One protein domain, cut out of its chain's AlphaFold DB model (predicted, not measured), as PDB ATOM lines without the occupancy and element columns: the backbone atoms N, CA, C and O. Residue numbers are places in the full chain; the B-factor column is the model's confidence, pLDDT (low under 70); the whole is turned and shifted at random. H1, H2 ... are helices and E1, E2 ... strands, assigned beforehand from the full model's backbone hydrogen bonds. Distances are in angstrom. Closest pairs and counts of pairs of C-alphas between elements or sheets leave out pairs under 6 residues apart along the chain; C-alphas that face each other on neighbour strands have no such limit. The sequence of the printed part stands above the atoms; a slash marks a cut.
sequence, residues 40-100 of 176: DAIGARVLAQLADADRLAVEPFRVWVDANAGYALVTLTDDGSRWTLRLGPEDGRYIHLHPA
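Overview. This is residues 40 to 100 of the 176 residues of an uncharacterized protein of Fimbriiglobus ruber (UniProt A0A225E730). A small, strongly twisted sheet of three antiparallel strands is covered by two helices, H1 and H2, set about perpendicular to each other; H1 crosses the strands and H2 runs slantwise to them. The longest strand, E2, lies between E1 and E3 and bends along its length, and the turns that join E1 to E2 and E2 to E3 lie far apart, at the two ends of the long axis. The printed part has 61 residues, with two named helices followed by three named strands, H1 H2 E1 E2 E3; the sheet order is E1 E2 E3 and the class is mixed, helices and strands. The whole is compact and rounded, with a radius of gyration of the C-alphas of 10.8 A and spans of 28 by 20 by 20 A.

Along the chain. The sheet is made of E1, residues 72 to 75, 10.4 A long, E2, residues 82 to 90, 23.0 A, and E3, residues 93 to 99, 17.4 A. E2 begins at C-alpha 82, (-28.962, 43.770, -8.135), and E3 ends at C-alpha 99, (-25.479, 45.144, -3.346). H1, residues 40 to 52, is 18.3 A long and begins at C-alpha 40, (-19.170, 32.398, -4.464). H2, residues 58 to 66, is 12.0 A long.

Arrangement. The strands form a meander, each the antiparallel neighbour of the one before. The hairpin E1 and E2 has directions at 137 degrees, with N 72 and O 85 2.9 A apart, within hydrogen-bond range. The hairpin E2 and E3 has directions at 150 degrees, with N 86 and O 96 2.9 A apart, within hydrogen-bond range. E2 bends by 55 degrees at residue 87. H1 and H2 are on one face of the sheet, making two layers, helices over strands. H1 lies over E2 at a height over the sheet of 8.3 A, its local plane only just founded, on 6 C-alphas; it runs across the strands, at 84 degrees to E2 on the local plane. H1 and E3 are near each other. H2 lies over E2 at a height of 8.4 A, slantwise to the strands at 59 degrees to E2 on the local plane, only just short of across. The closest C-alphas of H2 and E2, those of Arg 62 and Leu 87, are 6.6 A apart. H1 and H2 are close but not clearly touching, about perpendicular at 88 degrees; their closest C-alphas, Leu 50 and Phe 61, are 8.0 A apart. In H1 and H2 every O i to N i+4 pair is within hydrogen-bond range.

Size, cuts and confidence. The two C-alphas farthest apart, those of Asp 79 and Asp 91, are 30.3 A apart. The printed part has no cut. The links H1 to H2, H2 to E1 and E2 to E3 are tight, E1 to E2 is short, and no link is long. The mean pLDDT of the printed part is 94.1, and residue 91 is under 70.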
ATOM      1  N   ASP A  40     -19.850  33.054  -3.337       93.25
ATOM      2  CA  ASP A  40     -19.170  32.398  -4.464       93.25
ATOM      3  C   ASP A  40     -20.081  32.293  -5.689       93.25
ATOM      4  O   ASP A  40     -19.664  32.533  -6.821       93.25
ATOM      5  N   ALA A  41     -21.356  31.976  -5.462       95.81
ATOM      6  CA  ALA A  41     -22.340  31.812  -6.515       95.81
ATOM      7  C   ALA A  41     -22.744  33.163  -7.137       95.81
ATOM      8  O   ALA A  41     -23.025  33.222  -8.336       95.81
ATOM      9  N   ILE A  42     -22.748  34.244  -6.353       96.56
ATOM     10  CA  ILE A  42     -22.868  35.627  -6.835       96.56
ATOM     11  C   ILE A  42     -21.651  35.974  -7.693       96.56
ATOM     12  O   ILE A  42     -21.812  36.379  -8.843       96.56
ATOM     13  N   GLY A  43     -20.439  35.762  -7.170       95.69
ATOM     14  CA  GLY A  43     -19.193  36.051  -7.878       95.69
ATOM     15  C   GLY A  43     -19.111  35.333  -9.224       95.69
ATOM     16  O   GLY A  43     -18.887  35.973 -10.248       95.69
ATOM     17  N   ALA A  44     -19.390  34.029  -9.249       96.50
ATOM     18  CA  ALA A  44     -19.387  33.230 -10.470       96.50
ATOM     19  C   ALA A  44     -20.370  33.760 -11.529       96.50
ATOM     20  O   ALA A  44     -20.008  33.873 -12.699       96.50
ATOM     21  N   ARG A  45     -21.592  34.143 -11.129       97.62
ATOM     22  CA  ARG A  45     -22.599  34.700 -12.050       97.62
ATOM     23  C   ARG A  45     -22.188  36.054 -12.605       97.62
ATOM     24  O   ARG A  45     -22.357  36.299 -13.795       97.62
ATOM     25  N   VAL A  46     -21.642  36.926 -11.759       97.25
ATOM     26  CA  VAL A  46     -21.149  38.238 -12.195       97.25
ATOM     27  C   VAL A  46     -20.008  38.065 -13.197       97.25
ATOM     28  O   VAL A  46     -20.031  38.692 -14.252       97.25
ATOM     29  N   LEU A  47     -19.046  37.184 -12.914       96.50
ATOM     30  CA  LEU A  47     -17.932  36.911 -13.823       96.50
ATOM     31  C   LEU A  47     -18.410  36.333 -15.162       96.50
ATOM     32  O   LEU A  47     -17.924  36.772 -16.201       96.50
ATOM     33  N   ALA A  48     -19.386  35.420 -15.149       97.56
ATOM     34  CA  ALA A  48     -19.987  34.878 -16.368       97.56
ATOM     35  C   ALA A  48     -20.663  35.973 -17.211       97.56
ATOM     36  O   ALA A  48     -20.354  36.107 -18.389       97.56
ATOM     37  N   GLN A  49     -21.486  36.835 -16.599       97.81
ATOM     38  CA  GLN A  49     -22.123  37.952 -17.314       97.81
ATOM     39  C   GLN A  49     -21.105  38.933 -17.912       97.81
ATOM     40  O   GLN A  49     -21.328  39.482 -18.991       97.81
ATOM     41  N   LEU A  50     -19.992  39.183 -17.216       97.06
ATOM     42  CA  LEU A  50     -18.920  40.024 -17.744       97.06
ATOM     43  C   LEU A  50     -18.180  39.343 -18.895       97.06
ATOM     44  O   LEU A  50     -17.832  40.025 -19.854       97.06
ATOM     45  N   ALA A  51     -17.944  38.032 -18.818       97.56
ATOM     46  CA  ALA A  51     -17.316  37.269 -19.893       97.56
ATOM     47  C   ALA A  51     -18.181  37.271 -21.160       97.56
ATOM     48  O   ALA A  51     -17.688  37.640 -22.219       97.56
ATOM     49  N   ASP A  52     -19.475  36.972 -21.029       97.81
ATOM     50  CA  ASP A  52     -20.433  36.931 -22.145       97.81
ATOM     51  C   ASP A  52     -20.595  38.290 -22.848       97.81
ATOM     52  O   ASP A  52     -21.008  38.362 -24.003       97.81
ATOM     53  N   ALA A  53     -20.277  39.379 -22.145       97.19
ATOM     54  CA  ALA A  53     -20.328  40.741 -22.659       97.19
ATOM     55  C   ALA A  53     -18.958  41.295 -23.101       97.19
ATOM     56  O   ALA A  53     -18.858  42.503 -23.321       97.19
ATOM     57  N   ASP A  54     -17.910  40.463 -23.169       97.44
ATOM     58  CA  ASP A  54     -16.519  40.853 -23.462       97.44
ATOM     59  C   ASP A  54     -15.964  41.946 -22.520       97.44
ATOM     60  O   ASP A  54     -15.138  42.784 -22.883       97.44
ATOM     61  N   ARG A  55     -16.417  41.940 -21.261       96.50
ATOM     62  CA  ARG A  55     -16.076  42.911 -20.201       96.50
ATOM     63  C   ARG A  55     -15.231  42.321 -19.080       96.50
ATOM     64  O   ARG A  55     -14.996  42.998 -18.088       96.50
ATOM     65  N   LEU A  56     -14.782  41.073 -19.195       94.69
ATOM     66  CA  LEU A  56     -13.961  40.445 -18.158       94.69
ATOM     67  C   LEU A  56     -12.489  40.877 -18.213       94.69
ATOM     68  O   LEU A  56     -11.751  40.603 -17.286       94.69
ATOM     69  N   ALA A  57     -12.020  41.559 -19.256       94.06
ATOM     70  CA  ALA A  57     -10.694  42.177 -19.216       94.06
ATOM     71  C   ALA A  57     -10.758  43.556 -18.531       94.06
ATOM     72  O   ALA A  57     -11.768  44.255 -18.631       94.06
ATOM     73  N   VAL A  58      -9.668  43.959 -17.862       93.62
ATOM     74  CA  VAL A  58      -9.578  45.222 -17.096       93.62
ATOM     75  C   VAL A  58     -10.012  46.425 -17.930       93.62
ATOM     76  O   VAL A  58     -10.813  47.234 -17.474       93.62
ATOM     77  N   GLU A  59      -9.505  46.536 -19.157       95.19
ATOM     78  CA  GLU A  59      -9.758  47.708 -19.993       95.19
ATOM     79  C   GLU A  59     -11.202  47.800 -20.504       95.19
ATOM     80  O   GLU A  59     -11.845  48.827 -20.266       95.19
ATOM     81  N   PRO A  60     -11.783  46.745 -21.108       96.50
ATOM     82  CA  PRO A  60     -13.210  46.725 -21.421       96.50
ATOM     83  C   PRO A  60     -14.112  46.991 -20.209       96.50
ATOM     84  O   PRO A  60     -15.085  47.741 -20.319       96.50
ATOM     85  N   PHE A  61     -13.781  46.425 -19.042       96.62
ATOM     86  CA  PHE A  61     -14.512  46.680 -17.804       96.62
ATOM     87  C   PHE A  61     -14.457  48.156 -17.403       96.62
ATOM     88  O   PHE A  61     -15.496  48.763 -17.140       96.62
ATOM     89  N   ARG A  62     -13.254  48.742 -17.381       95.44
ATOM     90  CA  ARG A  62     -13.020  50.145 -17.026       95.44
ATOM     91  C   ARG A  62     -13.796  51.082 -17.939       95.44
ATOM     92  O   ARG A  62     -14.553  51.906 -17.441       95.44
ATOM     93  N   VAL A  63     -13.684  50.902 -19.257       96.56
ATOM     94  CA  VAL A  63     -14.422  51.704 -20.249       96.56
ATOM     95  C   VAL A  63     -15.928  51.629 -20.001       96.56
ATOM     96  O   VAL A  63     -16.613  52.651 -20.021       96.56
ATOM     97  N   TRP A  64     -16.451  50.432 -19.730       97.00
ATOM     98  CA  TRP A  64     -17.869  50.246 -19.446       97.00
ATOM     99  C   TRP A  64     -18.308  50.932 -18.143       97.00
ATOM    100  O   TRP A  64     -19.339  51.603 -18.129       97.00
ATOM    101  N   VAL A  65     -17.535  50.811 -17.063       96.81
ATOM    102  CA  VAL A  65     -17.823  51.454 -15.770       96.81
ATOM    103  C   VAL A  65     -17.739  52.981 -15.867       96.81
ATOM    104  O   VAL A  65     -18.632  53.677 -15.381       96.81
ATOM    105  N   ASP A  66     -16.716  53.516 -16.533       95.81
ATOM    106  CA  ASP A  66     -16.509  54.960 -16.691       95.81
ATOM    107  C   ASP A  66     -17.608  55.599 -17.551       95.81
ATOM    108  O   ASP A  66     -18.114  56.673 -17.216       95.81
ATOM    109  N   ALA A  67     -18.074  54.896 -18.590       96.00
ATOM    110  CA  ALA A  67     -19.227  55.313 -19.391       96.00
ATOM    111  C   ALA A  67     -20.534  55.410 -18.576       96.00
ATOM    112  O   ALA A  67     -21.471  56.084 -18.999       96.00
ATOM    113  N   ASN A  68     -20.595  54.778 -17.398       93.31
ATOM    114  CA  ASN A  68     -21.737  54.792 -16.484       93.31
ATOM    115  C   ASN A  68     -21.459  55.626 -15.213       93.31
ATOM    116  O   ASN A  68     -21.932  55.311 -14.122       93.31
ATOM    117  N   ALA A  69     -20.689  56.712 -15.343       93.56
ATOM    118  CA  ALA A  69     -20.349  57.617 -14.240       93.56
ATOM    119  C   ALA A  69     -19.610  56.924 -13.073       93.56
ATOM    120  O   ALA A  69     -19.791  57.268 -11.900       93.56
ATOM    121  N   GLY A  70     -18.762  55.944 -13.397       94.50
ATOM    122  CA  GLY A  70     -17.873  55.282 -12.442       94.50
ATOM    123  C   GLY A  70     -18.508  54.125 -11.668       94.50
ATOM    124  O   GLY A  70     -17.939  53.668 -10.672       94.50
ATOM    125  N   TYR A  71     -19.680  53.639 -12.081       95.75
ATOM    126  CA  TYR A  71     -20.253  52.389 -11.584       95.75
ATOM    127  C   TYR A  71     -21.095  51.710 -12.659       95.75
ATOM    128  O   TYR A  71     -21.620  52.368 -13.538       95.75
ATOM    129  N   ALA A  72     -21.300  50.405 -12.551       96.44
ATOM    130  CA  ALA A  72     -22.247  49.689 -13.392       96.44
ATOM    131  C   ALA A  72     -23.176  48.813 -12.552       96.44
ATOM    132  O   ALA A  72     -22.891  48.531 -11.388       96.44
ATOM    133  N   LEU A  73     -24.302  48.402 -13.131       96.50
ATOM    134  CA  LEU A  73     -25.272  47.532 -12.475       96.50
ATOM    135  C   LEU A  73     -25.401  46.220 -13.237       96.50
ATOM    136  O   LEU A  73     -25.505  46.216 -14.462       96.50
ATOM    137  N   VAL A  74     -25.456  45.126 -12.488       97.19
ATOM    138  CA  VAL A  74     -25.846  43.808 -12.991       97.19
ATOM    139  C   VAL A  74     -27.011  43.280 -12.169       97.19
ATOM    140  O   VAL A  74     -27.138  43.589 -10.981       97.19
ATOM    141  N   THR A  75     -27.861  42.483 -12.806       97.88
ATOM    142  CA  THR A  75     -28.979  41.804 -12.149       97.88
ATOM    143  C   THR A  75     -28.753  40.308 -12.267       97.88
ATOM    144  O   THR A  75     -28.510  39.800 -13.364       97.88
ATOM    145  N   LEU A  76     -28.830  39.596 -11.148       97.69
ATOM    146  CA  LEU A  76     -28.800  38.141 -11.135       97.69
ATOM    147  C   LEU A  76     -30.234  37.644 -11.291       97.69
ATOM    148  O   LEU A  76     -31.098  37.924 -10.465       97.69
ATOM    149  N   THR A  77     -30.514  36.958 -12.394       95.38
ATOM    150  CA  THR A  77     -31.879  36.545 -12.744       95.38
ATOM    151  C   THR A  77     -32.427  35.459 -11.825       95.38
ATOM    152  O   THR A  77     -33.640  35.368 -11.680       95.38
ATOM    153  N   ASP A  78     -31.557  34.663 -11.198       94.31
ATOM    154  CA  ASP A  78     -31.942  33.575 -10.293       94.31
ATOM    155  C   ASP A  78     -32.774  34.056  -9.095       94.31
ATOM    156  O   ASP A  78     -33.677  33.351  -8.651       94.31
ATOM    157  N   ASP A  79     -32.467  35.240  -8.559       95.06
ATOM    158  CA  ASP A  79     -33.098  35.779  -7.351       95.06
ATOM    159  C   ASP A  79     -33.532  37.250  -7.478       95.06
ATOM    160  O   ASP A  79     -34.067  37.838  -6.536       95.06
ATOM    161  N   GLY A  80     -33.297  37.864  -8.639       96.94
ATOM    162  CA  GLY A  80     -33.580  39.272  -8.906       96.94
ATOM    163  C   GLY A  80     -32.655  40.250  -8.177       96.94
ATOM    164  O   GLY A  80     -32.890  41.461  -8.246       96.94
ATOM    165  N   SER A  81     -31.619  39.774  -7.477       96.94
ATOM    166  CA  SER A  81     -30.678  40.642  -6.773       96.94
ATOM    167  C   SER A  81     -29.914  41.526  -7.753       96.94
ATOM    168  O   SER A  81     -29.602  41.146  -8.884       96.94
ATOM    169  N   ARG A  82     -29.632  42.755  -7.325       97.69
ATOM    170  CA  ARG A  82     -28.962  43.770  -8.135       97.69
ATOM    171  C   ARG A  82     -27.659  44.149  -7.470       97.69
ATOM    172  O   ARG A  82     -27.634  44.433  -6.275       97.69
ATOM    173  N   TRP A  83     -26.599  44.231  -8.256       97.56
ATOM    174  CA  TRP A  83     -25.253  44.455  -7.755       97.56
ATOM    175  C   TRP A  83     -24.595  45.621  -8.473       97.56
ATOM    176  O   TRP A  83     -24.683  45.753  -9.691       97.56
ATOM    177  N   THR A  84     -23.957  46.485  -7.691       96.75
ATOM    178  CA  THR A  84     -23.156  47.605  -8.174       96.75
ATOM    179  C   THR A  84     -21.711  47.165  -8.307       96.75
ATOM    180  O   THR A  84     -21.103  46.707  -7.339       96.75
ATOM    181  N   LEU A  85     -21.170  47.340  -9.505       96.94
ATOM    182  CA  LEU A  85     -19.782  47.082  -9.838       96.94
ATOM    183  C   LEU A  85     -19.050  48.414  -9.954       96.94
ATOM    184  O   LEU A  85     -19.564  49.371 -10.533       96.94
ATOM    185  N   ARG A  86     -17.843  48.474  -9.406       95.81
ATOM    186  CA  ARG A  86     -16.929  49.610  -9.527       95.81
ATOM    187  C   ARG A  86     -15.528  49.111  -9.826       95.81
ATOM    188  O   ARG A  86     -15.199  47.971  -9.503       95.81
ATOM    189  N   LEU A  87     -14.700  49.986 -10.386       94.12
ATOM    190  CA  LEU A  87     -13.274  49.718 -10.490       94.12
ATOM    191  C   LEU A  87     -12.657  49.721  -9.082       94.12
ATOM    192  O   LEU A  87     -12.780  50.693  -8.335       94.12
ATOM    193  N   GLY A  88     -12.071  48.590  -8.705       88.38
ATOM    194  CA  GLY A  88     -11.315  48.400  -7.475       88.38
ATOM    195  C   GLY A  88      -9.857  48.851  -7.633       88.38
ATOM    196  O   GLY A  88      -9.365  48.931  -8.756       88.38
ATOM    197  N   PRO A  89      -9.159  49.145  -6.522       78.56
ATOM    198  CA  PRO A  89      -7.788  49.654  -6.552       78.56
ATOM    199  C   PRO A  89      -6.711  48.560  -6.677       78.56
ATOM    200  O   PRO A  89      -5.539  48.896  -6.799       78.56
ATOM    201  N   GLU A  90      -7.076  47.275  -6.587       74.81
ATOM    202  CA  GLU A  90      -6.126  46.156  -6.524       74.81
ATOM    203  C   GLU A  90      -5.881  45.506  -7.892       74.81
ATOM    204  O   GLU A  90      -6.818  45.069  -8.572       74.81
ATOM    205  N   ASP A  91      -4.604  45.343  -8.245       69.69
ATOM    206  CA  ASP A  91      -4.184  44.582  -9.422       69.69
ATOM    207  C   ASP A  91      -4.641  43.120  -9.305       69.69
ATOM    208  O   ASP A  91      -4.426  42.442  -8.299       69.69
ATOM    209  N   GLY A  92      -5.328  42.623 -10.336       73.12
ATOM    210  CA  GLY A  92      -5.904  41.272 -10.351       73.12
ATOM    211  C   GLY A  92      -7.207  41.101  -9.553       73.12
ATOM    212  O   GLY A  92      -7.847  40.059  -9.675       73.12
ATOM    213  N   ARG A  93      -7.655  42.116  -8.796       83.62
ATOM    214  CA  ARG A  93      -8.962  42.176  -8.101       83.62
ATOM    215  C   ARG A  93      -9.647  43.526  -8.327       83.62
ATOM    216  O   ARG A  93     -10.144  44.183  -7.418       83.62
ATOM    217  N   TYR A  94      -9.695  43.925  -9.589       91.12
ATOM    218  CA  TYR A  94     -10.146  45.248 -10.018       91.12
ATOM    219  C   TYR A  94     -11.679  45.388 -10.095       91.12
ATOM    220  O   TYR A  94     -12.170  46.451 -10.464       91.12
ATOM    221  N   ILE A  95     -12.458  44.353  -9.758       94.00
ATOM    222  CA  ILE A  95     -13.927  44.419  -9.719       94.00
ATOM    223  C   ILE A  95     -14.364  44.503  -8.259       94.00
ATOM    224  O   ILE A  95     -14.335  43.515  -7.527       94.00
ATOM    225  N   HIS A  96     -14.804  45.685  -7.840       93.62
ATOM    226  CA  HIS A  96     -15.397  45.890  -6.527       93.62
ATOM    227  C   HIS A  96     -16.914  45.725  -6.613       93.62
ATOM    228  O   HIS A  96     -17.568  46.407  -7.403       93.62
ATOM    229  N   LEU A  97     -17.467  44.833  -5.793       92.56
ATOM    230  CA  LEU A  97     -18.860  44.404  -5.864       92.56
ATOM    231  C   LEU A  97     -19.597  44.708  -4.553       92.56
ATOM    232  O   LEU A  97     -19.130  44.320  -3.486       92.56
ATOM    233  N   HIS A  98     -20.767  45.346  -4.642       92.19
ATOM    234  CA  HIS A  98     -21.680  45.577  -3.507       92.19
ATOM    235  C   HIS A  98     -23.130  45.406  -3.940       92.19
ATOM    236  O   HIS A  98     -23.434  45.665  -5.108       92.19
ATOM    237  N   PRO A  99     -24.059  45.063  -3.036       95.44
ATOM    238  CA  PRO A  99     -25.479  45.144  -3.346       95.44
ATOM    239  C   PRO A  99     -25.869  46.553  -3.812       95.44
ATOM    240  O   PRO A  99     -25.433  47.564  -3.260       95.44
ATOM    241  N   ALA A 100     -26.705  46.639  -4.844       94.31
ATOM    242  CA  ALA A 100     -27.280  47.904  -5.273       94.31
ATOM    243  C   ALA A 100     -28.279  48.427  -4.231       94.31
ATOM    244  O   ALA A 100     -28.856  47.676  -3.440       94.31
TER     245      ALA A 100